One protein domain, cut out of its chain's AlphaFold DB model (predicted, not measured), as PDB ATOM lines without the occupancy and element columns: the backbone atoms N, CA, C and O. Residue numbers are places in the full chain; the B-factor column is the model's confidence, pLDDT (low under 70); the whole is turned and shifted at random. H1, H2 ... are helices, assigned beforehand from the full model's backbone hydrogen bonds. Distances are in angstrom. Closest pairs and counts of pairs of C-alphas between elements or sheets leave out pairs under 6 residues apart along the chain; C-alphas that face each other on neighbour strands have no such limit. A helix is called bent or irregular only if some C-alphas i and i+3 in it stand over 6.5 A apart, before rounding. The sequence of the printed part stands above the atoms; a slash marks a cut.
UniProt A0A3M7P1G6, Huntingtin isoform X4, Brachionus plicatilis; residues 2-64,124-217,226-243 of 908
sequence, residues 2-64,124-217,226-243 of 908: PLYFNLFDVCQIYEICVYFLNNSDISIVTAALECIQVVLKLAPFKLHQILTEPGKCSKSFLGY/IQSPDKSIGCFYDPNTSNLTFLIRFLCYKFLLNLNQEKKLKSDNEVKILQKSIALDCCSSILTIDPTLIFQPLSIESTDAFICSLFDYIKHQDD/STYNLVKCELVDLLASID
ATOM      1  N   PRO A   2     -28.440  -7.418 -17.208       32.62
ATOM      2  CA  PRO A   2     -27.893  -6.102 -17.519       32.62
ATOM      3  C   PRO A   2     -26.449  -6.026 -16.998       32.62
ATOM      4  O   PRO A   2     -26.170  -6.488 -15.890       32.62
ATOM      5  N   LEU A   3     -25.536  -5.459 -17.786       33.44
ATOM      6  CA  LEU A   3     -24.183  -5.143 -17.324       33.44
ATOM      7  C   LEU A   3     -24.252  -3.892 -16.440       33.44
ATOM      8  O   LEU A   3     -24.412  -2.780 -16.941       33.44
ATOM      9  N   TYR A   4     -24.147  -4.078 -15.125       43.72
ATOM     10  CA  TYR A   4     -23.919  -2.979 -14.188       43.72
ATOM     11  C   TYR A   4     -22.460  -2.516 -14.306       43.72
ATOM     12  O   TYR A   4     -21.596  -2.995 -13.576       43.72
ATOM     13  N   PHE A   5     -22.192  -1.591 -15.228       56.91
ATOM     14  CA  PHE A   5     -20.979  -0.771 -15.173       56.91
ATOM     15  C   PHE A   5     -21.003   0.076 -13.895       56.91
ATOM     16  O   PHE A   5     -22.052   0.619 -13.531       56.91
ATOM     17  N   ASN A   6     -19.868   0.213 -13.210       68.81
ATOM     18  CA  ASN A   6     -19.785   1.138 -12.087       68.81
ATOM     19  C   ASN A   6     -19.742   2.575 -12.609       68.81
ATOM     20  O   ASN A   6     -19.223   2.858 -13.686       68.81
ATOM     21  N   LEU A   7     -20.240   3.509 -11.797       70.69
ATOM     22  CA  LEU A   7     -20.206   4.941 -12.109       70.69
ATOM     23  C   LEU A   7     -18.784   5.430 -12.443       70.69
ATOM     24  O   LEU A   7     -18.617   6.267 -13.320       70.69
ATOM     25  N   PHE A   8     -17.781   4.875 -11.761       71.94
ATOM     26  CA  PHE A   8     -16.365   5.167 -11.970       71.94
ATOM     27  C   PHE A   8     -15.871   4.720 -13.358       71.94
ATOM     28  O   PHE A   8     -15.255   5.515 -14.066       71.94
ATOM     29  N   ASP A   9     -16.221   3.504 -13.786       75.75
ATOM     30  CA  ASP A   9     -15.896   2.963 -15.112       75.75
ATOM     31  C   ASP A   9     -16.485   3.858 -16.222       75.75
ATOM     32  O   ASP A   9     -15.827   4.152 -17.219       75.75
ATOM     33  N   VAL A  10     -17.713   4.357 -16.022       77.94
ATOM     34  CA  VAL A  10     -18.370   5.285 -16.960       77.94
ATOM     35  C   VAL A  10     -17.690   6.662 -16.971       77.94
ATOM     36  O   VAL A  10     -17.523   7.233 -18.049       77.94
ATOM     37  N   CYS A  11     -17.230   7.180 -15.823       77.06
ATOM     38  CA  CYS A  11     -16.399   8.393 -15.782       77.06
ATOM     39  C   CYS A  11     -15.088   8.214 -16.565       77.06
ATOM     40  O   CYS A  11     -14.724   9.098 -17.335       77.06
ATOM     41  N   GLN A  12     -14.406   7.070 -16.414       79.44
ATOM     42  CA  GLN A  12     -13.182   6.770 -17.168       79.44
ATOM     43  C   GLN A  12     -13.446   6.690 -18.678       79.44
ATOM     44  O   GLN A  12     -12.705   7.291 -19.450       79.44
ATOM     45  N   ILE A  13     -14.518   6.016 -19.114       81.50
ATOM     46  CA  ILE A  13     -14.907   5.948 -20.535       81.50
ATOM     47  C   ILE A  13     -15.198   7.352 -21.094       81.50
ATOM     48  O   ILE A  13     -14.745   7.680 -22.190       81.50
ATOM     49  N   TYR A  14     -15.902   8.199 -20.339       84.06
ATOM     50  CA  TYR A  14     -16.177   9.585 -20.723       84.06
ATOM     51  C   TYR A  14     -14.887  10.415 -20.857       84.06
ATOM     52  O   TYR A  14     -14.667  11.027 -21.901       84.06
ATOM     53  N   GLU A  15     -13.999  10.380 -19.857       83.25
ATOM     54  CA  GLU A  15     -12.693  11.061 -19.868       83.25
ATOM     55  C   GLU A  15     -11.828  10.622 -21.064       83.25
ATOM     56  O   GLU A  15     -11.318  11.461 -21.807       83.25
ATOM     57  N   ILE A  16     -11.749   9.307 -21.312       84.56
ATOM     58  CA  ILE A  16     -11.080   8.714 -22.480       84.56
ATOM     59  C   ILE A  16     -11.635   9.293 -23.784       84.56
ATOM     60  O   ILE A  16     -10.864   9.697 -24.655       84.56
ATOM     61  N   CYS A  17     -12.958   9.359 -23.941       86.06
ATOM     62  CA  CYS A  17     -13.552   9.843 -25.185       86.06
ATOM     63  C   CYS A  17     -13.322  11.346 -25.384       86.06
ATOM     64  O   CYS A  17     -12.980  11.756 -26.493       86.06
ATOM     65  N   VAL A  18     -13.426  12.168 -24.331       84.50
ATOM     66  CA  VAL A  18     -13.147  13.614 -24.426       84.50
ATOM     67  C   VAL A  18     -11.668  13.873 -24.748       84.50
ATOM     68  O   VAL A  18     -11.374  14.766 -25.544       84.50
ATOM     69  N   TYR A  19     -10.738  13.054 -24.245       84.62
ATOM     70  CA  TYR A  19      -9.343  13.063 -24.703       84.62
ATOM     71  C   TYR A  19      -9.222  12.673 -26.190       84.62
ATOM     72  O   TYR A  19      -8.579  13.379 -26.975       84.62
ATOM     73  N   PHE A  20      -9.880  11.590 -26.620       85.69
ATOM     74  CA  PHE A  20      -9.805  11.114 -28.005       85.69
ATOM     75  C   PHE A  20     -10.405  12.079 -29.038       85.69
ATOM     76  O   PHE A  20      -9.938  12.085 -30.179       85.69
ATOM     77  N   LEU A  21     -11.311  12.989 -28.653       85.75
ATOM     78  CA  LEU A  21     -11.742  14.105 -29.511       85.75
ATOM     79  C   LEU A  21     -10.573  14.955 -30.040       85.75
ATOM     80  O   LEU A  21     -10.725  15.612 -31.074       85.75
ATOM     81  N   ASN A  22      -9.409  14.966 -29.376       84.56
ATOM     82  CA  ASN A  22      -8.223  15.700 -29.828       84.56
ATOM     83  C   ASN A  22      -7.317  14.969 -30.832       84.56
ATOM     84  O   ASN A  22      -6.334  15.552 -31.284       84.56
ATOM     85  N   ASN A  23      -7.663  13.750 -31.247       85.12
ATOM     86  CA  ASN A  23      -6.845  12.979 -32.185       85.12
ATOM     87  C   ASN A  23      -6.907  13.503 -33.632       85.12
ATOM     88  O   ASN A  23      -7.831  14.215 -34.032       85.12
ATOM     89  N   SER A  24      -5.894  13.128 -34.417       81.62
ATOM     90  CA  SER A  24      -5.777  13.427 -35.850       81.62
ATOM     91  C   SER A  24      -6.578  12.469 -36.741       81.62
ATOM     92  O   SER A  24      -6.962  12.848 -37.847       81.62
ATOM     93  N   ASP A  25      -6.856  11.246 -36.278       85.88
ATOM     94  CA  ASP A  25      -7.683  10.288 -37.015       85.88
ATOM     95  C   ASP A  25      -9.178  10.609 -36.856       85.88
ATOM     96  O   ASP A  25      -9.773  10.505 -35.781       85.88
ATOM     97  N   ILE A  26      -9.793  10.954 -37.985       84.69
ATOM     98  CA  ILE A  26     -11.220  11.241 -38.142       84.69
ATOM     99  C   ILE A  26     -12.102  10.085 -37.640       84.69
ATOM    100  O   ILE A  26     -13.175  10.342 -37.092       84.69
ATOM    101  N   SER A  27     -11.676   8.832 -37.810       86.88
ATOM    102  CA  SER A  27     -12.441   7.649 -37.390       86.88
ATOM    103  C   SER A  27     -12.443   7.496 -35.871       86.88
ATOM    104  O   SER A  27     -13.493   7.229 -35.291       86.88
ATOM    105  N   ILE A  28     -11.303   7.753 -35.219       87.81
ATOM    106  CA  ILE A  28     -11.191   7.760 -33.752       87.81
ATOM    107  C   ILE A  28     -12.040   8.895 -33.165       87.81
ATOM    108  O   ILE A  28     -12.812   8.668 -32.237       87.81
ATOM    109  N   VAL A  29     -11.972  10.096 -33.749       87.88
ATOM    110  CA  VAL A  29     -12.787  11.243 -33.314       87.88
ATOM    111  C   VAL A  29     -14.288  10.985 -33.505       87.88
ATOM    112  O   VAL A  29     -15.080  11.352 -32.643       87.88
ATOM    113  N   THR A  30     -14.693  10.328 -34.597       87.75
ATOM    114  CA  THR A  30     -16.103   9.964 -34.837       87.75
ATOM    115  C   THR A  30     -16.592   8.936 -33.813       87.75
ATOM    116  O   THR A  30     -17.617   9.163 -33.177       87.75
ATOM    117  N   ALA A  31     -15.823   7.872 -33.559       87.81
ATOM    118  CA  ALA A  31     -16.160   6.876 -32.541       87.81
ATOM    119  C   ALA A  31     -16.210   7.472 -31.118       87.81
ATOM    120  O   ALA A  31     -17.066   7.095 -30.317       87.81
ATOM    121  N   ALA A  32     -15.339   8.437 -30.805       89.88
ATOM    122  CA  ALA A  32     -15.367   9.165 -29.537       89.88
ATOM    123  C   ALA A  32     -16.621  10.049 -29.393       89.88
ATOM    124  O   ALA A  32     -17.222  10.070 -28.320       89.88
ATOM    125  N   LEU A  33     -17.051  10.733 -30.463       88.69
ATOM    126  CA  LEU A  33     -18.307  11.498 -30.489       88.69
ATOM    127  C   LEU A  33     -19.529  10.585 -30.287       88.69
ATOM    128  O   LEU A  33     -20.349  10.854 -29.413       88.69
ATOM    129  N   GLU A  34     -19.626   9.479 -31.032       88.31
ATOM    130  CA  GLU A  34     -20.705   8.487 -30.881       88.31
ATOM    131  C   GLU A  34     -20.734   7.892 -29.461       88.31
ATOM    132  O   GLU A  34     -21.799   7.747 -28.858       88.31
ATOM    133  N   CYS A  35     -19.568   7.606 -28.871       87.50
ATOM    134  CA  CYS A  35     -19.490   7.097 -27.506       87.50
ATOM    135  C   CYS A  35     -19.925   8.145 -26.466       87.50
ATOM    136  O   CYS A  35     -20.721   7.820 -25.587       87.50
ATOM    137  N   ILE A  36     -19.497   9.410 -26.592       88.25
ATOM    138  CA  ILE A  36     -19.959  10.519 -25.733       88.25
ATOM    139  C   ILE A  36     -21.477  10.683 -25.830       88.25
ATOM    140  O   ILE A  36     -22.146  10.792 -24.803       88.25
ATOM    141  N   GLN A  37     -22.035  10.649 -27.041       85.56
ATOM    142  CA  GLN A  37     -23.473  10.741 -27.274       85.56
ATOM    143  C   GLN A  37     -24.237   9.617 -26.550       85.56
ATOM    144  O   GLN A  37     -25.209   9.885 -25.843       85.56
ATOM    145  N   VAL A  38     -23.788   8.362 -26.680       85.50
ATOM    146  CA  VAL A  38     -24.402   7.205 -26.005       85.50
ATOM    147  C   VAL A  38     -24.244   7.291 -24.484       85.50
ATOM    148  O   VAL A  38     -25.210   7.038 -23.764       85.50
ATOM    149  N   VAL A  39     -23.067   7.685 -23.985       84.75
ATOM    150  CA  VAL A  39     -22.812   7.861 -22.547       84.75
ATOM    151  C   VAL A  39     -23.720   8.938 -21.962       84.75
ATOM    152  O   VAL A  39     -24.341   8.678 -20.939       84.75
ATOM    153  N   LEU A  40     -23.868  10.101 -22.607       81.12
ATOM    154  CA  LEU A  40     -24.755  11.171 -22.135       81.12
ATOM    155  C   LEU A  40     -26.238  10.767 -22.205       81.12
ATOM    156  O   LEU A  40     -26.975  10.994 -21.249       81.12
ATOM    157  N   LYS A  41     -26.684  10.108 -23.286       76.31
ATOM    158  CA  LYS A  41     -28.084   9.657 -23.435       76.31
ATOM    159  C   LYS A  41     -28.475   8.518 -22.479       76.31
ATOM    160  O   LYS A  41     -29.661   8.359 -22.197       76.31
ATOM    161  N   LEU A  42     -27.515   7.730 -21.983       74.19
ATOM    162  CA  LEU A  42     -27.739   6.609 -21.051       74.19
ATOM    163  C   LEU A  42     -27.155   6.848 -19.644       74.19
ATOM    164  O   LEU A  42     -27.124   5.928 -18.821       74.19
ATOM    165  N   ALA A  43     -26.688   8.062 -19.355       70.19
ATOM    166  CA  ALA A  43     -25.994   8.394 -18.118       70.19
ATOM    167  C   ALA A  43     -26.887   8.193 -16.876       70.19
ATOM    168  O   ALA A  43     -28.015   8.695 -16.818       70.19
ATOM    169  N   PRO A  44     -26.393   7.522 -15.816       65.62
ATOM    170  CA  PRO A  44     -27.097   7.494 -14.542       65.62
ATOM    171  C   PRO A  44     -27.108   8.901 -13.928       65.62
ATOM    172  O   PRO A  44     -26.109   9.610 -13.989       65.62
ATOM    173  N   PHE A  45     -28.186   9.283 -13.239       60.31
ATOM    174  CA  PHE A  45     -28.361  10.623 -12.643       60.31
ATOM    175  C   PHE A  45     -27.164  11.128 -11.804       60.31
ATOM    176  O   PHE A  45     -26.858  12.318 -11.806       60.31
ATOM    177  N   LYS A  46     -26.432  10.224 -11.135       62.06
ATOM    178  CA  LYS A  46     -25.201  10.558 -10.396       62.06
ATOM    179  C   LYS A  46     -24.079  11.104 -11.290       62.06
ATOM    180  O   LYS A  46     -23.296  11.919 -10.821       62.06
ATOM    181  N   LEU A  47     -23.994  10.662 -12.548       69.75
ATOM    182  CA  LEU A  47     -23.029  11.171 -13.520       69.75
ATOM    183  C   LEU A  47     -23.395  12.596 -13.943       69.75
ATOM    184  O   LEU A  47     -22.524  13.455 -13.933       69.75
ATOM    185  N   HIS A  48     -24.678  12.886 -14.196       70.06
ATOM    186  CA  HIS A  48     -25.135  14.259 -14.446       70.06
ATOM    187  C   HIS A  48     -24.737  15.202 -13.298       70.06
ATOM    188  O   HIS A  48     -24.106  16.222 -13.544       70.06
ATOM    189  N   GLN A  49     -24.978  14.819 -12.036       65.00
ATOM    190  CA  GLN A  49     -24.550  15.615 -10.873       65.00
ATOM    191  C   GLN A  49     -23.025  15.833 -10.788       65.00
ATOM    192  O   GLN A  49     -22.580  16.858 -10.280       65.00
ATOM    193  N   ILE A  50     -22.213  14.884 -11.266       68.44
ATOM    194  CA  ILE A  50     -20.746  15.011 -11.321       68.44
ATOM    195  C   ILE A  50     -20.301  15.927 -12.472       68.44
ATOM    196  O   ILE A  50     -19.329  16.662 -12.324       68.44
ATOM    197  N   LEU A  51     -21.006  15.904 -13.607       72.62
ATOM    198  CA  LEU A  51     -20.647  16.683 -14.792       72.62
ATOM    199  C   LEU A  51     -21.128  18.143 -14.728       72.62
ATOM    200  O   LEU A  51     -20.408  19.019 -15.210       72.62
ATOM    201  N   THR A  52     -22.292  18.409 -14.124       71.62
ATOM    202  CA  THR A  52     -22.888  19.756 -14.004       71.62
ATOM    203  C   THR A  52     -22.312  20.579 -12.845       71.62
ATOM    204  O   THR A  52     -22.192  21.794 -12.973       71.62
ATOM    205  N   GLU A  53     -21.933  19.969 -11.715       70.44
ATOM    206  CA  GLU A  53     -21.347  20.722 -10.593       70.44
ATOM    207  C   GLU A  53     -19.854  21.041 -10.848       70.44
ATOM    208  O   GLU A  53     -19.078  20.123 -11.143       70.44
ATOM    209  N   PRO A  54     -19.417  22.312 -10.721       67.81
ATOM    210  CA  PRO A  54     -18.035  22.705 -10.987       67.81
ATOM    211  C   PRO A  54     -17.050  22.048 -10.010       67.81
ATOM    212  O   PRO A  54     -17.376  21.757  -8.857       67.81
ATOM    213  N   GLY A  55     -15.836  21.764 -10.487       60.19
ATOM    214  CA  GLY A  55     -14.751  21.191  -9.683       60.19
ATOM    215  C   GLY A  55     -14.917  19.739  -9.204       60.19
ATOM    216  O   GLY A  55     -13.957  19.186  -8.657       60.19
ATOM    217  N   LYS A  56     -16.056  19.063  -9.437       66.50
ATOM    218  CA  LYS A  56     -16.220  17.635  -9.073       66.50
ATOM    219  C   LYS A  56     -15.330  16.680  -9.869       66.50
ATOM    220  O   LYS A  56     -14.955  15.636  -9.342       66.50
ATOM    221  N   CYS A  57     -14.925  17.068 -11.075       60.69
ATOM    222  CA  CYS A  57     -13.897  16.386 -11.865       60.69
ATOM    223  C   CYS A  57     -12.588  17.190 -11.871       60.69
ATOM    224  O   CYS A  57     -11.991  17.395 -12.913       60.69
ATOM    225  N   SER A  58     -12.121  17.674 -10.720       57.44
ATOM    226  CA  SER A  58     -10.849  18.419 -10.618       57.44
ATOM    227  C   SER A  58      -9.587  17.541 -10.738       57.44
ATOM    228  O   SER A  58      -8.471  18.033 -10.568       57.44
ATOM    229  N   LYS A  59      -9.737  16.232 -10.994       60.41
ATOM    230  CA  LYS A  59      -8.654  15.245 -11.167       60.41
ATOM    231  C   LYS A  59      -9.080  14.150 -12.149       60.41
ATOM    232  O   LYS A  59     -10.252  13.789 -12.177       60.41
ATOM    233  N   SER A  60      -8.110  13.594 -12.876       68.12
ATOM    234  CA  SER A  60      -8.284  12.427 -13.753       68.12
ATOM    235  C   SER A  60      -8.766  11.189 -12.984       68.12
ATOM    236  O   SER A  60      -8.170  10.801 -11.973       68.12
ATOM    237  N   PHE A  61      -9.806  10.535 -13.499       65.25
ATOM    238  CA  PHE A  61     -10.262   9.213 -13.074       65.25
ATOM    239  C   PHE A  61      -9.346   8.100 -13.612       65.25
ATOM    240  O   PHE A  61      -9.242   7.044 -12.985       65.25
ATOM    241  N   LEU A  62      -8.641   8.318 -14.729       60.00
ATOM    242  CA  LEU A  62      -7.666   7.361 -15.272       60.00
ATOM    243  C   LEU A  62      -6.446   7.197 -14.353       60.00
ATOM    244  O   LEU A  62      -6.007   6.075 -14.102       60.00
ATOM    245  N   GLY A  63      -5.954   8.293 -13.768       48.59
ATOM    246  CA  GLY A  63      -4.813   8.275 -12.843       48.59
ATOM    247  C   GLY A  63      -5.065   7.597 -11.486       48.59
ATOM    248  O   GLY A  63      -4.120   7.410 -10.719       48.59
ATOM    249  N   TYR A  64      -6.307   7.224 -11.156       46.47
ATOM    250  CA  TYR A  64      -6.655   6.691  -9.829       46.47
ATOM    251  C   TYR A  64      -6.160   5.249  -9.613       46.47
ATOM    252  O   TYR A  64      -5.644   4.918  -8.547       46.47
ATOM    253  N   ILE A 124      -6.434  17.015 -20.345       67.00
ATOM    254  CA  ILE A 124      -7.463  17.290 -21.352       67.00
ATOM    255  C   ILE A 124      -7.649  18.810 -21.460       67.00
ATOM    256  O   ILE A 124      -8.432  19.427 -20.733       67.00
ATOM    257  N   GLN A 125      -6.896  19.408 -22.378       66.44
ATOM    258  CA  GLN A 125      -6.964  20.822 -22.739       66.44
ATOM    259  C   GLN A 125      -7.388  20.981 -24.202       66.44
ATOM    260  O   GLN A 125      -7.064  20.159 -25.064       66.44
ATOM    261  N   SER A 126      -8.112  22.056 -24.496       67.12
ATOM    262  CA  SER A 126      -8.315  22.528 -25.865       67.12
ATOM    263  C   SER A 126      -7.008  23.111 -26.431       67.12
ATOM    264  O   SER A 126      -6.195  23.632 -25.668       67.12
ATOM    265  N   PRO A 127      -6.783  23.057 -27.761       61.34
ATOM    266  CA  PRO A 127      -5.577  23.632 -28.364       61.34
ATOM    267  C   PRO A 127      -5.527  25.164 -28.225       61.34
ATOM    268  O   PRO A 127      -4.461  25.715 -27.962       61.34
ATOM    269  N   ASP A 128      -6.677  25.840 -28.326       66.44
ATOM    270  CA  ASP A 128      -6.832  27.237 -27.909       66.44
ATOM    271  C   ASP A 128      -7.184  27.299 -26.415       66.44
ATOM    272  O   ASP A 128      -8.181  26.726 -25.967       66.44
ATOM    273  N   LYS A 129      -6.368  28.014 -25.632       67.38
ATOM    274  CA  LYS A 129      -6.514  28.118 -24.166       67.38
ATOM    275  C   LYS A 129      -7.773  28.873 -23.728       67.38
ATOM    276  O   LYS A 129      -8.286  28.613 -22.644       67.38
ATOM    277  N   SER A 130      -8.292  29.751 -24.585       68.88
ATOM    278  CA  SER A 130      -9.472  30.587 -24.333       68.88
ATOM    279  C   SER A 130     -10.774  29.796 -24.142       68.88
ATOM    280  O   SER A 130     -11.741  30.335 -23.620       68.88
ATOM    281  N   ILE A 131     -10.827  28.517 -24.522       75.56
ATOM    282  CA  ILE A 131     -12.000  27.642 -24.329       75.56
ATOM    283  C   ILE A 131     -12.054  27.068 -22.901       75.56
ATOM    284  O   ILE A 131     -13.144  26.822 -22.378       75.56
ATOM    285  N   GLY A 132     -10.891  26.884 -22.261       75.94
ATOM    286  CA  GLY A 132     -10.740  26.365 -20.900       75.94
ATOM    287  C   GLY A 132      -9.995  25.028 -20.800       75.94
ATOM    288  O   GLY A 132      -9.252  24.619 -21.690       75.94
ATOM    289  N   CYS A 133     -10.195  24.343 -19.676       79.00
ATOM    290  CA  CYS A 133      -9.610  23.040 -19.360       79.00
ATOM    291  C   CYS A 133     -10.702  22.140 -18.771       79.00
ATOM    292  O   CYS A 133     -11.529  22.621 -18.000       79.00
ATOM    293  N   PHE A 134     -10.676  20.841 -19.071       77.06
ATOM    294  CA  PHE A 134     -11.642  19.879 -18.522       77.06
ATOM    295  C   PHE A 134     -11.610  19.809 -16.984       77.06
ATOM    296  O   PHE A 134     -12.640  19.602 -16.350       77.06
ATOM    297  N   TYR A 135     -10.432  20.019 -16.388       77.19
ATOM    298  CA  TYR A 135     -10.194  19.934 -14.942       77.19
ATOM    299  C   TYR A 135     -10.286  21.291 -14.206       77.19
ATOM    300  O   TYR A 135      -9.827  21.393 -13.066       77.19
ATOM    301  N   ASP A 136     -10.814  22.351 -14.835       76.31
ATOM    302  CA  ASP A 136     -10.960  23.672 -14.196       76.31
ATOM    303  C   ASP A 136     -11.930  23.608 -12.994       76.31
ATOM    304  O   ASP A 136     -13.078  23.191 -13.152       76.31
ATOM    305  N   PRO A 137     -11.520  24.031 -11.781       67.75
ATOM    306  CA  PRO A 137     -12.402  24.026 -10.617       67.75
ATOM    307  C   PRO A 137     -13.563  25.030 -10.699       67.75
ATOM    308  O   PRO A 137     -14.515  24.888  -9.934       67.75
ATOM    309  N   ASN A 138     -13.498  26.038 -11.579       69.56
ATOM    310  CA  ASN A 138     -14.482  27.125 -11.641       69.56
ATOM    311  C   ASN A 138     -15.607  26.898 -12.663       69.56
ATOM    312  O   ASN A 138     -16.653  27.540 -12.565       69.56
ATOM    313  N   THR A 139     -15.418  26.006 -13.638       74.44
ATOM    314  CA  THR A 139     -16.423  25.674 -14.658       74.44
ATOM    315  C   THR A 139     -16.900  24.225 -14.532       74.44
ATOM    316  O   THR A 139     -16.303  23.407 -13.832       74.44
ATOM    317  N   SER A 140     -18.042  23.905 -15.150       79.00
ATOM    318  CA  SER A 140     -18.542  22.529 -15.202       79.00
ATOM    319  C   SER A 140     -17.953  21.779 -16.398       79.00
ATOM    320  O   SER A 140     -17.634  22.368 -17.437       79.00
ATOM    321  N   ASN A 141     -17.878  20.453 -16.284       83.31
ATOM    322  CA  ASN A 141     -17.435  19.578 -17.371       83.31
ATOM    323  C   ASN A 141     -18.310  19.735 -18.620       83.31
ATOM    324  O   ASN A 141     -17.813  19.629 -19.740       83.31
ATOM    325  N   LEU A 142     -19.612  19.979 -18.427       82.88
ATOM    326  CA  LEU A 142     -20.553  20.220 -19.518       82.88
ATOM    327  C   LEU A 142     -20.285  21.568 -20.195       82.88
ATOM    328  O   LEU A 142     -20.287  21.614 -21.422       82.88
ATOM    329  N   THR A 143     -19.979  22.628 -19.435       83.12
ATOM    330  CA  THR A 143     -19.598  23.945 -19.977       83.12
ATOM    331  C   THR A 143     -18.320  23.860 -20.813       83.12
ATOM    332  O   THR A 143     -18.277  24.416 -21.911       83.12
ATOM    333  N   PHE A 144     -17.293  23.140 -20.345       85.75
ATOM    334  CA  PHE A 144     -16.094  22.895 -21.152       85.75
ATOM    335  C   PHE A 144     -16.422  22.062 -22.401       85.75
ATOM    336  O   PHE A 144     -16.068  22.468 -23.509       85.75
ATOM    337  N   LEU A 145     -17.133  20.935 -22.254       87.75
ATOM    338  CA  LEU A 145     -17.421  20.038 -23.376       87.75
ATOM    339  C   LEU A 145     -18.243  20.729 -24.471       87.75
ATOM    340  O   LEU A 145     -17.890  20.610 -25.640       87.75
ATOM    341  N   ILE A 146     -19.300  21.474 -24.129       85.94
ATOM    342  CA  ILE A 146     -20.133  22.145 -25.137       85.94
ATOM    343  C   ILE A 146     -19.358  23.252 -25.866       85.94
ATOM    344  O   ILE A 146     -19.417  23.316 -27.092       85.94
ATOM    345  N   ARG A 147     -18.551  24.062 -25.158       87.88
ATOM    346  CA  ARG A 147     -17.660  25.049 -25.796       87.88
ATOM    347  C   ARG A 147     -16.655  24.370 -26.722       87.88
ATOM    348  O   ARG A 147     -16.486  24.803 -27.858       87.88
ATOM    349  N   PHE A 148     -16.026  23.289 -26.265       87.31
ATOM    350  CA  PHE A 148     -15.021  22.549 -27.022       87.31
ATOM    351  C   PHE A 148     -15.602  21.846 -28.261       87.31
ATOM    352  O   PHE A 148     -14.994  21.920 -29.327       87.31
ATOM    353  N   LEU A 149     -16.791  21.238 -28.168       88.19
ATOM    354  CA  LEU A 149     -17.513  20.671 -29.314       88.19
ATOM    355  C   LEU A 149     -17.883  21.756 -30.333       88.19
ATOM    356  O   LEU A 149     -17.582  21.613 -31.521       88.19
ATOM    357  N   CYS A 150     -18.481  22.857 -29.866       87.12
ATOM    358  CA  CYS A 150     -18.847  23.992 -30.707       87.12
ATOM    359  C   CYS A 150     -17.621  24.570 -31.415       87.12
ATOM    360  O   CYS A 150     -17.609  24.632 -32.641       87.12
ATOM    361  N   TYR A 151     -16.559  24.906 -30.679       87.00
ATOM    362  CA  TYR A 151     -15.301  25.386 -31.249       87.00
ATOM    363  C   TYR A 151     -14.702  24.387 -32.236       87.00
ATOM    364  O   TYR A 151     -14.278  24.773 -33.323       87.00
ATOM    365  N   LYS A 152     -14.605  23.100 -31.879       86.56
ATOM    366  CA  LYS A 152     -13.829  22.164 -32.691       86.56
ATOM    367  C   LYS A 152     -14.529  21.854 -34.009       86.56
ATOM    368  O   LYS A 152     -13.863  21.865 -35.046       86.56
ATOM    369  N   PHE A 153     -15.845  21.639 -33.977       85.69
ATOM    370  CA  PHE A 153     -16.589  21.082 -35.107       85.69
ATOM    371  C   PHE A 153     -17.514  22.074 -35.832       85.69
ATOM    372  O   PHE A 153     -17.790  21.860 -37.012       85.69
ATOM    373  N   LEU A 154     -17.981  23.145 -35.172       83.62
ATOM    374  CA  LEU A 154     -19.151  23.917 -35.632       83.62
ATOM    375  C   LEU A 154     -18.865  25.415 -35.876       83.62
ATOM    376  O   LEU A 154     -19.216  25.954 -36.924       83.62
ATOM    377  N   LEU A 155     -18.205  26.093 -34.937       82.25
ATOM    378  CA  LEU A 155     -18.025  27.548 -34.899       82.25
ATOM    379  C   LEU A 155     -16.540  27.946 -34.940       82.25
ATOM    380  O   LEU A 155     -15.657  27.152 -34.621       82.25
ATOM    381  N   ASN A 156     -16.268  29.198 -35.309       79.81
ATOM    382  CA  ASN A 156     -14.936  29.806 -35.274       79.81
ATOM    383  C   ASN A 156     -14.877  30.918 -34.214       79.81
ATOM    384  O   ASN A 156     -15.857  31.631 -34.028       79.81
ATOM    385  N   LEU A 157     -13.725  31.094 -33.554       70.50
ATOM    386  CA  LEU A 157     -13.534  32.147 -32.540       70.50
ATOM    387  C   LEU A 157     -13.426  33.554 -33.148       70.50
ATOM    388  O   LEU A 157     -13.994  34.504 -32.626       70.50
ATOM    389  N   ASN A 158     -12.681  33.696 -34.247       59.56
ATOM    390  CA  ASN A 158     -12.085  34.991 -34.611       59.56
ATOM    391  C   ASN A 158     -12.938  35.863 -35.555       59.56
ATOM    392  O   ASN A 158     -12.454  36.901 -36.003       59.56
ATOM    393  N   GLN A 159     -14.151  35.436 -35.928       52.56
ATOM    394  CA  GLN A 159     -15.074  36.207 -36.777       52.56
ATOM    395  C   GLN A 159     -16.525  35.883 -36.413       52.56
ATOM    396  O   GLN A 159     -16.911  34.713 -36.426       52.56
ATOM    397  N   GLU A 160     -17.341  36.916 -36.175       47.91
ATOM    398  CA  GLU A 160     -18.791  36.755 -36.035       47.91
ATOM    399  C   GLU A 160     -19.384  35.958 -37.213       47.91
ATOM    400  O   GLU A 160     -19.011  36.158 -38.374       47.91
ATOM    401  N   LYS A 161     -20.372  35.102 -36.917       52.56
ATOM    402  CA  LYS A 161     -21.279  34.470 -37.899       52.56
ATOM    403  C   LYS A 161     -20.605  33.588 -38.970       52.56
ATOM    404  O   LYS A 161     -21.229  33.275 -39.985       52.56
ATOM    405  N   LYS A 162     -19.358  33.130 -38.772       60.91
ATOM    406  CA  LYS A 162     -18.713  32.140 -39.661       60.91
ATOM    407  C   LYS A 162     -18.651  30.738 -39.071       60.91
ATOM    408  O   LYS A 162     -17.723  30.372 -38.349       60.91
ATOM    409  N   LEU A 163     -19.626  29.944 -39.492       72.06
ATOM    410  CA  LEU A 163     -19.681  28.493 -39.342       72.06
ATOM    411  C   LEU A 163     -18.445  27.836 -39.982       72.06
ATOM    412  O   LEU A 163     -17.910  28.341 -40.973       72.06
ATOM    413  N   LYS A 164     -17.987  26.704 -39.440       77.31
ATOM    414  CA  LYS A 164     -16.831  25.974 -39.989       77.31
ATOM    415  C   LYS A 164     -17.129  25.376 -41.358       77.31
ATOM    416  O   LYS A 164     -18.209  24.817 -41.569       77.31
ATOM    417  N   SER A 165     -16.168  25.445 -42.284       75.56
ATOM    418  CA  SER A 165     -16.372  24.940 -43.648       75.56
ATOM    419  C   SER A 165     -16.424  23.409 -43.696       75.56
ATOM    420  O   SER A 165     -15.952  22.714 -42.793       75.56
ATOM    421  N   ASP A 166     -17.024  22.849 -44.747       74.31
ATOM    422  CA  ASP A 166     -17.060  21.391 -44.968       74.31
ATOM    423  C   ASP A 166     -15.695  20.812 -45.394       74.31
ATOM    424  O   ASP A 166     -15.505  19.597 -45.372       74.31
ATOM    425  N   ASN A 167     -14.728  21.681 -45.723       72.31
ATOM    426  CA  ASN A 167     -13.341  21.307 -46.003       72.31
ATOM    427  C   ASN A 167     -12.519  21.103 -44.716       72.31
ATOM    428  O   ASN A 167     -11.592  20.300 -44.708       72.31
ATOM    429  N   GLU A 168     -12.848  21.827 -43.639       76.19
ATOM    430  CA  GLU A 168     -12.191  21.700 -42.326       76.19
ATOM    431  C   GLU A 168     -12.749  20.528 -41.512       76.19
ATOM    432  O   GLU A 168     -11.999  19.790 -40.876       76.19
ATOM    433  N   VAL A 169     -14.078  20.371 -41.506       81.31
ATOM    434  CA  VAL A 169     -14.791  19.391 -40.678       81.31
ATOM    435  C   VAL A 169     -15.869  18.719 -41.516       81.31
ATOM    436  O   VAL A 169     -16.717  19.390 -42.107       81.31
ATOM    437  N   LYS A 170     -15.880  17.382 -41.541       82.25
ATOM    438  CA  LYS A 170     -16.854  16.614 -42.327       82.25
ATOM    439  C   LYS A 170     -18.263  16.765 -41.752       82.25
ATOM    440  O   LYS A 170     -18.451  16.687 -40.542       82.25
ATOM    441  N   ILE A 171     -19.265  16.860 -42.629       77.88
ATOM    442  CA  ILE A 171     -20.690  17.004 -42.270       77.88
ATOM    443  C   ILE A 171     -21.163  15.973 -41.230       77.88
ATOM    444  O   ILE A 171     -21.897  16.332 -40.315       77.88
ATOM    445  N   LEU A 172     -20.704  14.718 -41.315       81.00
ATOM    446  CA  LEU A 172     -21.029  13.678 -40.329       81.00
ATOM    447  C   LEU A 172     -20.559  14.049 -38.910       81.00
ATOM    448  O   LEU A 172     -21.312  13.908 -37.957       81.00
ATOM    449  N   GLN A 173     -19.347  14.595 -38.773       84.31
ATOM    450  CA  GLN A 173     -18.828  15.049 -37.478       84.31
ATOM    451  C   GLN A 173     -19.604  16.269 -36.960       84.31
ATOM    452  O   GLN A 173     -19.769  16.399 -35.753       84.31
ATOM    453  N   LYS A 174     -20.134  17.127 -37.846       84.31
ATOM    454  CA  LYS A 174     -21.020  18.244 -37.466       84.31
ATOM    455  C   LYS A 174     -22.376  17.750 -36.956       84.31
ATOM    456  O   LYS A 174     -22.838  18.240 -35.933       84.31
ATOM    457  N   SER A 175     -22.978  16.769 -37.636       83.75
ATOM    458  CA  SER A 175     -24.231  16.125 -37.211       83.75
ATOM    459  C   SER A 175     -24.065  15.478 -35.830       83.75
ATOM    460  O   SER A 175     -24.740  15.889 -34.890       83.75
ATOM    461  N   ILE A 176     -23.076  14.596 -35.640       82.19
ATOM    462  CA  ILE A 176     -22.873  13.919 -34.346       82.19
ATOM    463  C   ILE A 176     -22.446  14.915 -33.246       82.19
ATOM    464  O   ILE A 176     -22.847  14.760 -32.094       82.19
ATOM    465  N   ALA A 177     -21.697  15.980 -33.565       86.38
ATOM    466  CA  ALA A 177     -21.381  17.037 -32.595       86.38
ATOM    467  C   ALA A 177     -22.623  17.837 -32.160       86.38
ATOM    468  O   ALA A 177     -22.769  18.106 -30.969       86.38
ATOM    469  N   LEU A 178     -23.546  18.170 -33.073       85.44
ATOM    470  CA  LEU A 178     -24.846  18.759 -32.718       85.44
ATOM    471  C   LEU A 178     -25.691  17.800 -31.870       85.44
ATOM    472  O   LEU A 178     -26.326  18.224 -30.911       85.44
ATOM    473  N   ASP A 179     -25.653  16.508 -32.174       81.62
ATOM    474  CA  ASP A 179     -26.368  15.464 -31.440       81.62
ATOM    475  C   ASP A 179     -25.794  15.270 -30.007       81.62
ATOM    476  O   ASP A 179     -26.526  15.100 -29.024       81.62
ATOM    477  N   CYS A 180     -24.475  15.441 -29.840       87.06
ATOM    478  CA  CYS A 180     -23.833  15.598 -28.531       87.06
ATOM    479  C   CYS A 180     -24.288  16.886 -27.822       87.06
ATOM    480  O   CYS A 180     -24.677  16.825 -26.658       87.06
ATOM    481  N   CYS A 181     -24.309  18.038 -28.503       85.94
ATOM    482  CA  CYS A 181     -24.795  19.298 -27.926       85.94
ATOM    483  C   CYS A 181     -26.269  19.211 -27.492       85.94
ATOM    484  O   CYS A 181     -26.603  19.677 -26.408       85.94
ATOM    485  N   SER A 182     -27.134  18.546 -28.264       81.19
ATOM    486  CA  SER A 182     -28.519  18.227 -27.886       81.19
ATOM    487  C   SER A 182     -28.577  17.399 -26.599       81.19
ATOM    488  O   SER A 182     -29.346  17.704 -25.685       81.19
ATOM    489  N   SER A 183     -27.706  16.394 -26.485       82.12
ATOM    490  CA  SER A 183     -27.597  15.548 -25.290       82.12
ATOM    491  C   SER A 183     -27.126  16.339 -24.059       82.12
ATOM    492  O   SER A 183     -27.622  16.098 -22.962       82.12
ATOM    493  N   ILE A 184     -26.234  17.322 -24.231       82.88
ATOM    494  CA  ILE A 184     -25.787  18.232 -23.159       82.88
ATOM    495  C   ILE A 184     -26.903  19.210 -22.756       82.88
ATOM    496  O   ILE A 184     -27.180  19.362 -21.568       82.88
ATOM    497  N   LEU A 185     -27.585  19.832 -23.721       78.44
ATOM    498  CA  LEU A 185     -28.664  20.802 -23.475       78.44
ATOM    499  C   LEU A 185     -29.937  20.166 -22.887       78.44
ATOM    500  O   LEU A 185     -30.741  20.857 -22.267       78.44
ATOM    501  N   THR A 186     -30.092  18.846 -23.019       75.38
ATOM    502  CA  THR A 186     -31.111  18.061 -22.297       75.38
ATOM    503  C   THR A 186     -30.787  17.931 -20.796       75.38
ATOM    504  O   THR A 186     -31.689  17.716 -19.984       75.38
ATOM    505  N   ILE A 187     -29.509  18.049 -20.410       77.38
ATOM    506  CA  ILE A 187     -29.042  17.983 -19.014       77.38
ATOM    507  C   ILE A 187     -29.029  19.386 -18.390       77.38
ATOM    508  O   ILE A 187     -29.527  19.557 -17.280       77.38
ATOM    509  N   ASP A 188     -28.490  20.376 -19.108       71.69
ATOM    510  CA  ASP A 188     -28.484  21.789 -18.717       71.69
ATOM    511  C   ASP A 188     -28.762  22.694 -19.938       71.69
ATOM    512  O   ASP A 188     -27.851  22.970 -20.729       71.69
ATOM    513  N   PRO A 189     -30.007  23.182 -20.113       72.19
ATOM    514  CA  PRO A 189     -30.367  24.037 -21.241       72.19
ATOM    515  C   PRO A 189     -29.811  25.463 -21.119       72.19
ATOM    516  O   PRO A 189     -29.817  26.195 -22.108       72.19
ATOM    517  N   THR A 190     -29.313  25.887 -19.948       71.38
ATOM    518  CA  THR A 190     -28.787  27.251 -19.755       71.38
ATOM    519  C   THR A 190     -27.447  27.465 -20.463       71.38
ATOM    520  O   THR A 190     -27.070  28.597 -20.775       71.38
ATOM    521  N   LEU A 191     -26.748  26.375 -20.804       75.69
ATOM    522  CA  LEU A 191     -25.453  26.417 -21.481       75.69
ATOM    523  C   LEU A 191     -25.511  27.019 -22.893       75.69
ATOM    524  O   LEU A 191     -24.485  27.486 -23.380       75.69
ATOM    525  N   ILE A 192     -26.681  27.083 -23.540       74.31
ATOM    526  CA  ILE A 192     -26.817  27.688 -24.878       74.31
ATOM    527  C   ILE A 192     -26.541  29.204 -24.892       74.31
ATOM    528  O   ILE A 192     -26.174  29.758 -25.930       74.31
ATOM    529  N   PHE A 193     -26.668  29.863 -23.736       72.38
ATOM    530  CA  PHE A 193     -26.408  31.295 -23.554       72.38
ATOM    531  C   PHE A 193     -24.953  31.606 -23.173       72.38
ATOM    532  O   PHE A 193     -24.582  32.774 -23.072       72.38
ATOM    533  N   GLN A 194     -24.119  30.587 -22.942       76.75
ATOM    534  CA  GLN A 194     -22.717  30.792 -22.583       76.75
ATOM    535  C   GLN A 194     -21.913  31.337 -23.780       76.75
ATOM    536  O   GLN A 194     -22.146  30.918 -24.924       76.75
ATOM    537  N   PRO A 195     -20.929  32.226 -23.542       75.88
ATOM    538  CA  PRO A 195     -19.953  32.580 -24.562       75.88
ATOM    539  C   PRO A 195     -19.118  31.347 -24.932       75.88
ATOM    540  O   PRO A 195     -18.904  30.446 -24.113       75.88
ATOM    541  N   LEU A 196     -18.655  31.304 -26.180       80.25
ATOM    542  CA  LEU A 196     -17.868  30.206 -26.746       80.25
ATOM    543  C   LEU A 196     -16.456  30.124 -26.139       80.25
ATOM    544  O   LEU A 196     -15.877  29.042 -26.066       80.25
ATOM    545  N   SER A 197     -15.926  31.260 -25.683       77.94
ATOM    546  CA  SER A 197     -14.631  31.399 -25.016       77.94
ATOM    547  C   SER A 197     -14.797  32.123 -23.672       77.94
ATOM    548  O   SER A 197     -15.803  32.783 -23.418       77.94
ATOM    549  N   ILE A 198     -13.817  31.951 -22.790       73.06
ATOM    550  CA  ILE A 198     -13.711  32.571 -21.463       73.06
ATOM    551  C   ILE A 198     -13.264  34.038 -21.577       73.06
ATOM    552  O   ILE A 198     -13.604  34.853 -20.725       73.06
ATOM    553  N   GLU A 199     -12.509  34.375 -22.626       65.06
ATOM    554  CA  GLU A 199     -11.824  35.667 -22.785       65.06
ATOM    555  C   GLU A 199     -12.564  36.642 -23.717       65.06
ATOM    556  O   GLU A 199     -12.267  37.835 -23.713       65.06
ATOM    557  N   SER A 200     -13.516  36.156 -24.523       60.28
ATOM    558  CA  SER A 200     -14.164  36.923 -25.597       60.28
ATOM    559  C   SER A 200     -15.690  36.805 -25.555       60.28
ATOM    560  O   SER A 200     -16.238  35.714 -25.725       60.28
ATOM    561  N   THR A 201     -16.369  37.939 -25.410       59.59
ATOM    562  CA  THR A 201     -17.836  38.076 -25.377       59.59
ATOM    563  C   THR A 201     -18.528  37.879 -26.725       59.59
ATOM    564  O   THR A 201     -19.730  37.652 -26.767       59.59
ATOM    565  N   ASP A 202     -17.787  37.966 -27.826       58.69
ATOM    566  CA  ASP A 202     -18.358  38.305 -29.138       58.69
ATOM    567  C   ASP A 202     -18.918  37.085 -29.900       58.69
ATOM    568  O   ASP A 202     -19.579  37.222 -30.930       58.69
ATOM    569  N   ALA A 203     -18.663  35.876 -29.390       69.06
ATOM    570  CA  ALA A 203     -19.113  34.610 -29.959       69.06
ATOM    571  C   ALA A 203     -19.841  33.773 -28.899       69.06
ATOM    572  O   ALA A 203     -19.291  33.489 -27.832       69.06
ATOM    573  N   PHE A 204     -21.057  33.323 -29.211       75.38
ATOM    574  CA  PHE A 204     -21.931  32.575 -28.303       75.38
ATOM    575  C   PHE A 204     -22.317  31.210 -28.872       75.38
ATOM    576  O   PHE A 204     -22.304  30.988 -30.082       75.38
ATOM    577  N   ILE A 205     -22.729  30.291 -27.996       76.94
ATOM    578  CA  ILE A 205     -23.210  28.965 -28.411       76.94
ATOM    579  C   ILE A 205     -24.544  29.060 -29.180       76.94
ATOM    580  O   ILE A 205     -24.792  28.258 -30.080       76.94
ATOM    581  N   CYS A 206     -25.360  30.092 -28.942       73.25
ATOM    582  CA  CYS A 206     -26.567  30.361 -29.731       73.25
ATOM    583  C   CYS A 206     -26.303  30.655 -31.224       73.25
ATOM    584  O   CYS A 206     -27.207  30.463 -32.037       73.25
ATOM    585  N   SER A 207     -25.074  31.015 -31.628       74.81
ATOM    586  CA  SER A 207     -24.698  31.166 -33.047       74.81
ATOM    587  C   SER A 207     -24.794  29.855 -33.846       74.81
ATOM    588  O   SER A 207     -24.748  29.874 -35.073       74.81
ATOM    589  N   LEU A 208     -25.019  28.708 -33.189       75.25
ATOM    590  CA  LEU A 208     -25.466  27.486 -33.862       75.25
ATOM    591  C   LEU A 208     -26.774  27.678 -34.654       75.25
ATOM    592  O   LEU A 208     -26.995  26.963 -35.626       75.25
ATOM    593  N   PHE A 209     -27.626  28.649 -34.312       71.31
ATOM    594  CA  PHE A 209     -28.858  28.917 -35.062       71.31
ATOM    595  C   PHE A 209     -28.615  29.529 -36.453       71.31
ATOM    596  O   PHE A 209     -29.468  29.393 -37.333       71.31
ATOM    597  N   ASP A 210     -27.435  30.102 -36.718       69.88
ATOM    598  CA  ASP A 210     -27.080  30.609 -38.051       69.88
ATOM    599  C   ASP A 210     -27.010  29.476 -39.102       69.88
ATOM    600  O   ASP A 210     -27.243  29.717 -40.287       69.88
ATOM    601  N   TYR A 211     -26.822  28.211 -38.688       69.81
ATOM    602  CA  TYR A 211     -26.963  27.038 -39.568       69.81
ATOM    603  C   TYR A 211     -28.358  26.933 -40.218       69.81
ATOM    604  O   TYR A 211     -28.484  26.397 -41.318       69.81
ATOM    605  N   ILE A 212     -29.420  27.453 -39.594       66.50
ATOM    606  CA  ILE A 212     -30.761  27.470 -40.202       66.50
ATOM    607  C   ILE A 212     -30.801  28.496 -41.338       66.50
ATOM    608  O   ILE A 212     -31.248  28.182 -42.445       66.50
ATOM    609  N   LYS A 213     -30.284  29.701 -41.077       60.94
ATOM    610  CA  LYS A 213     -30.365  30.866 -41.972       60.94
ATOM    611  C   LYS A 213     -29.285  30.871 -43.073       60.94
ATOM    612  O   LYS A 213     -29.399  31.644 -44.019       60.94
ATOM    613  N   HIS A 214     -28.297  29.972 -43.015       62.66
ATOM    614  CA  HIS A 214     -27.252  29.792 -44.032       62.66
ATOM    615  C   HIS A 214     -27.806  29.272 -45.381       62.66
ATOM    616  O   HIS A 214     -27.805  28.069 -45.665       62.66
ATOM    617  N   GLN A 215     -28.271  30.187 -46.237       48.72
ATOM    618  CA  GLN A 215     -28.565  29.916 -47.647       48.72
ATOM    619  C   GLN A 215     -27.265  29.949 -48.470       48.72
ATOM    620  O   GLN A 215     -26.471  30.880 -48.354       48.72
ATOM    621  N   ASP A 216     -27.028  28.923 -49.293       44.12
ATOM    622  CA  ASP A 216     -25.779  28.781 -50.055       44.12
ATOM    623  C   ASP A 216     -25.827  29.566 -51.377       44.12
ATOM    624  O   ASP A 216     -26.123  29.039 -52.455       44.12
ATOM    625  N   ASP A 217     -25.526  30.860 -51.262       37.16
ATOM    626  CA  ASP A 217     -25.642  31.901 -52.293       37.16
ATOM    627  C   ASP A 217     -24.694  31.722 -53.508       37.16
ATOM    628  O   ASP A 217     -24.556  32.609 -54.353       37.16
ATOM    629  N   SER A 226     -27.807  18.445 -50.099       51.75
ATOM    630  CA  SER A 226     -28.325  17.263 -49.384       51.75
ATOM    631  C   SER A 226     -27.531  16.913 -48.123       51.75
ATOM    632  O   SER A 226     -28.047  16.236 -47.237       51.75
ATOM    633  N   THR A 227     -26.300  17.413 -48.009       52.22
ATOM    634  CA  THR A 227     -25.433  17.288 -46.832       52.22
ATOM    635  C   THR A 227     -25.902  18.194 -45.695       52.22
ATOM    636  O   THR A 227     -26.121  17.731 -44.578       52.22
ATOM    637  N   TYR A 228     -26.145  19.471 -45.993       64.94
ATOM    638  CA  TYR A 228     -26.582  20.470 -45.015       64.94
ATOM    639  C   TYR A 228     -27.975  20.175 -44.430       64.94
ATOM    640  O   TYR A 228     -28.278  20.567 -43.306       64.94
ATOM    641  N   ASN A 229     -28.812  19.430 -45.158       72.12
ATOM    642  CA  ASN A 229     -30.148  19.044 -44.701       72.12
ATOM    643  C   ASN A 229     -30.085  18.111 -43.481       72.12
ATOM    644  O   ASN A 229     -30.939  18.216 -42.607       72.12
ATOM    645  N   LEU A 230     -29.046  17.269 -43.374       75.25
ATOM    646  CA  LEU A 230     -28.790  16.470 -42.170       75.25
ATOM    647  C   LEU A 230     -28.482  17.378 -40.970       75.25
ATOM    648  O   LEU A 230     -29.074  17.218 -39.912       75.25
ATOM    649  N   VAL A 231     -27.621  18.381 -41.163       74.19
ATOM    650  CA  VAL A 231     -27.259  19.362 -40.123       74.19
ATOM    651  C   VAL A 231     -28.491  20.146 -39.648       74.19
ATOM    652  O   VAL A 231     -28.629  20.409 -38.457       74.19
ATOM    653  N   LYS A 232     -29.425  20.462 -40.558       76.38
ATOM    654  CA  LYS A 232     -30.720  21.063 -40.205       76.38
ATOM    655  C   LYS A 232     -31.631  20.103 -39.429       76.38
ATOM    656  O   LYS A 232     -32.269  20.559 -38.488       76.38
ATOM    657  N   CYS A 233     -31.665  18.808 -39.754       81.56
ATOM    658  CA  CYS A 233     -32.393  17.810 -38.959       81.56
ATOM    659  C   CYS A 233     -31.873  17.731 -37.512       81.56
ATOM    660  O   CYS A 233     -32.674  17.896 -36.592       81.56
ATOM    661  N   GLU A 234     -30.561  17.576 -37.288       80.94
ATOM    662  CA  GLU A 234     -30.042  17.452 -35.909       80.94
ATOM    663  C   GLU A 234     -30.232  18.746 -35.102       80.94
ATOM    664  O   GLU A 234     -30.468  18.705 -33.897       80.94
ATOM    665  N   LEU A 235     -30.154  19.909 -35.758       80.69
ATOM    666  CA  LEU A 235     -30.381  21.204 -35.114       80.69
ATOM    667  C   LEU A 235     -31.857  21.425 -34.738       80.69
ATOM    668  O   LEU A 235     -32.141  22.068 -33.728       80.69
ATOM    669  N   VAL A 236     -32.796  20.862 -35.503       82.88
ATOM    670  CA  VAL A 236     -34.224  20.837 -35.150       82.88
ATOM    671  C   VAL A 236     -34.484  19.888 -33.972       82.88
ATOM    672  O   VAL A 236     -35.222  20.262 -33.059       82.88
ATOM    673  N   ASP A 237     -33.826  18.722 -33.910       83.75
ATOM    674  CA  ASP A 237     -33.939  17.820 -32.749       83.75
ATOM    675  C   ASP A 237     -33.276  18.397 -31.483       83.75
ATOM    676  O   ASP A 237     -33.813  18.242 -30.385       83.75
ATOM    677  N   LEU A 238     -32.165  19.134 -31.635       82.44
ATOM    678  CA  LEU A 238     -31.534  19.943 -30.582       82.44
ATOM    679  C   LEU A 238     -32.498  21.014 -30.062       82.44
ATOM    680  O   LEU A 238     -32.744  21.093 -28.861       82.44
ATOM    681  N   LEU A 239     -33.104  21.807 -30.948       81.62
ATOM    682  CA  LEU A 239     -34.107  22.801 -30.554       81.62
ATOM    683  C   LEU A 239     -35.313  22.171 -29.840       81.62
ATOM    684  O   LEU A 239     -35.893  22.789 -28.951       81.62
ATOM    685  N   ALA A 240     -35.663  20.933 -30.184       81.88
ATOM    686  CA  ALA A 240     -36.727  20.165 -29.546       81.88
ATOM    687  C   ALA A 240     -36.269  19.301 -28.350       81.88
ATOM    688  O   ALA A 240     -37.075  18.538 -27.809       81.88
ATOM    689  N   SER A 241     -34.993  19.349 -27.946       79.25
ATOM    690  CA  SER A 241     -34.473  18.708 -26.724       79.25
ATOM    691  C   SER A 241     -34.420  19.669 -25.535       79.25
ATOM    692  O   SER A 241     -34.663  19.255 -24.403       79.25
ATOM    693  N   ILE A 242     -34.208  20.957 -25.814       76.44
ATOM    694  CA  ILE A 242     -34.220  22.064 -24.854       76.44
ATOM    695  C   ILE A 242     -35.529  22.093 -24.044       76.44
ATOM    696  O   ILE A 242     -36.624  22.060 -24.608       76.44
ATOM    697  N   ASP A 243     -35.427  22.205 -22.714       74.44
ATOM    698  CA  ASP A 243     -36.567  22.499 -21.834       74.44
ATOM    699  C   ASP A 243     -36.795  24.016 -21.732       74.44
ATOM    700  O   ASP A 243     -36.133  24.735 -20.979       74.44
TER     701      ASP A 243
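This is residues 2 to 64, 124 to 217 and 226 to 243 of the 908 residues of the protein "Huntingtin isoform X4" of Brachionus plicatilis (UniProt A0A3M7P1G6). The core is a helical hairpin of H4 and H5, and H2 and H8 pack on H5 from two sides, running the same way as it. H1 folds back along H2 as a second helical hairpin, the short H3 is set crosswise at the beginning of H4, and H7 packs on H8 and on the short H6. The printed part has 175 residues, with eight named helices in the order H1 to H8 and no named strand, and its class is all helix. It is compact, with a radius of gyration of the C-alphas of 15.6 A and spans of 52 by 38 by 35 A.

H1 is residues 7 to 20, 20.0 A from first to last C-alpha, and begins at C-alpha 7 at (-20.206, 4.941, -12.109). H2, residues 26 to 41, is the longest helix by residues and measures 22.4 A. H3 is residues 45 to 52. After the first cut comes H4, residues 141 to 154, 18.8 A long, with C-alpha 141 at (-17.435, 19.578, -17.371). H5 is residues 171 to 185, 20.8 A, and H6 is residues 189 to 193. H7 is residues 205 to 213, 15.5 A. H8, residues 228 to 239, is 16.5 A long and ends at C-alpha 239 at (-34.107, 22.801, -30.554). H4, H6 and H7 are neither bent nor irregular, but only just: the C-alphas of residues 151 and 154 are 6.0 A apart, those of 189 and 192 are 6.3 A apart, and those of 205 and 208 are 6.1 A apart.

H1 and H2 touch as a helical hairpin at a shallow tilt of 32 degrees, opposite ways; their closest C-alphas, those of Cys 17 and Ala 32, are 4.8 A apart. H2 touches H5 at a shallow tilt of 24 degrees, the same way, with the C-alphas of Gln 37 and Cys 180 closest at 5.0 A. With residues 7 to 11 alone, H1 only just touches H3, with 3 pairs of C-alphas within 8 A, the closest those of Leu 7 and Leu 47 at 7.0 A. H3 touches residues 141 to 142 of H4 alone, at a steep tilt of 69 degrees, only just short of perpendicular; the C-alphas of Leu 51 and Asn 141 are closest at 5.0 A. H4 and H5 form the other helical hairpin, at a shallow tilt of 23 degrees, opposite ways, closest at the C-alphas of Phe 153 and Lys 174, 5.8 A. H5 touches H8 at a shallow tilt of 3 degrees, the same way, with the C-alphas of Ser 182 and Leu 238 closest at 4.4 A. H6 touches H7 at the C-alphas of Ile 192 and Ile 205, 5.2 A. H7 only just touches H4, with 3 pairs of C-alphas within 8 A, closest at Cys 150 and Ile 205, 7.0 A. H8 touches H7 with residues 231 to 235 alone, at a steep tilt of 47 degrees, opposite ways, with the C-alphas of Ile 212 and Lys 232 closest at 6.4 A. Among the pairs that are apart are H1 and H5, H2 and H4, and H4 and H8. Every O i to N i+4 pair is within hydrogen-bond range in H1, H2, H3, H4, H5 and H8; H6 has 0 of 1 and H7 has 0 of 5, beside O i to N i+3 counts of 1 of 2 and 6 of 6.

The two C-alphas farthest apart are those of Tyr 64 and Asp 217, 52.9 A. Residues 65 to 123 and 218 to 225 are not printed, and the C-alphas across these cuts are 15.7 A and 15.2 A apart. The links H4 to H5 and H6 to H7 are long. The mean pLDDT of the printed part is 74.1, and 52 residues are under 70, among them residues 54 to 64, 124 to 130 and 210 to 217.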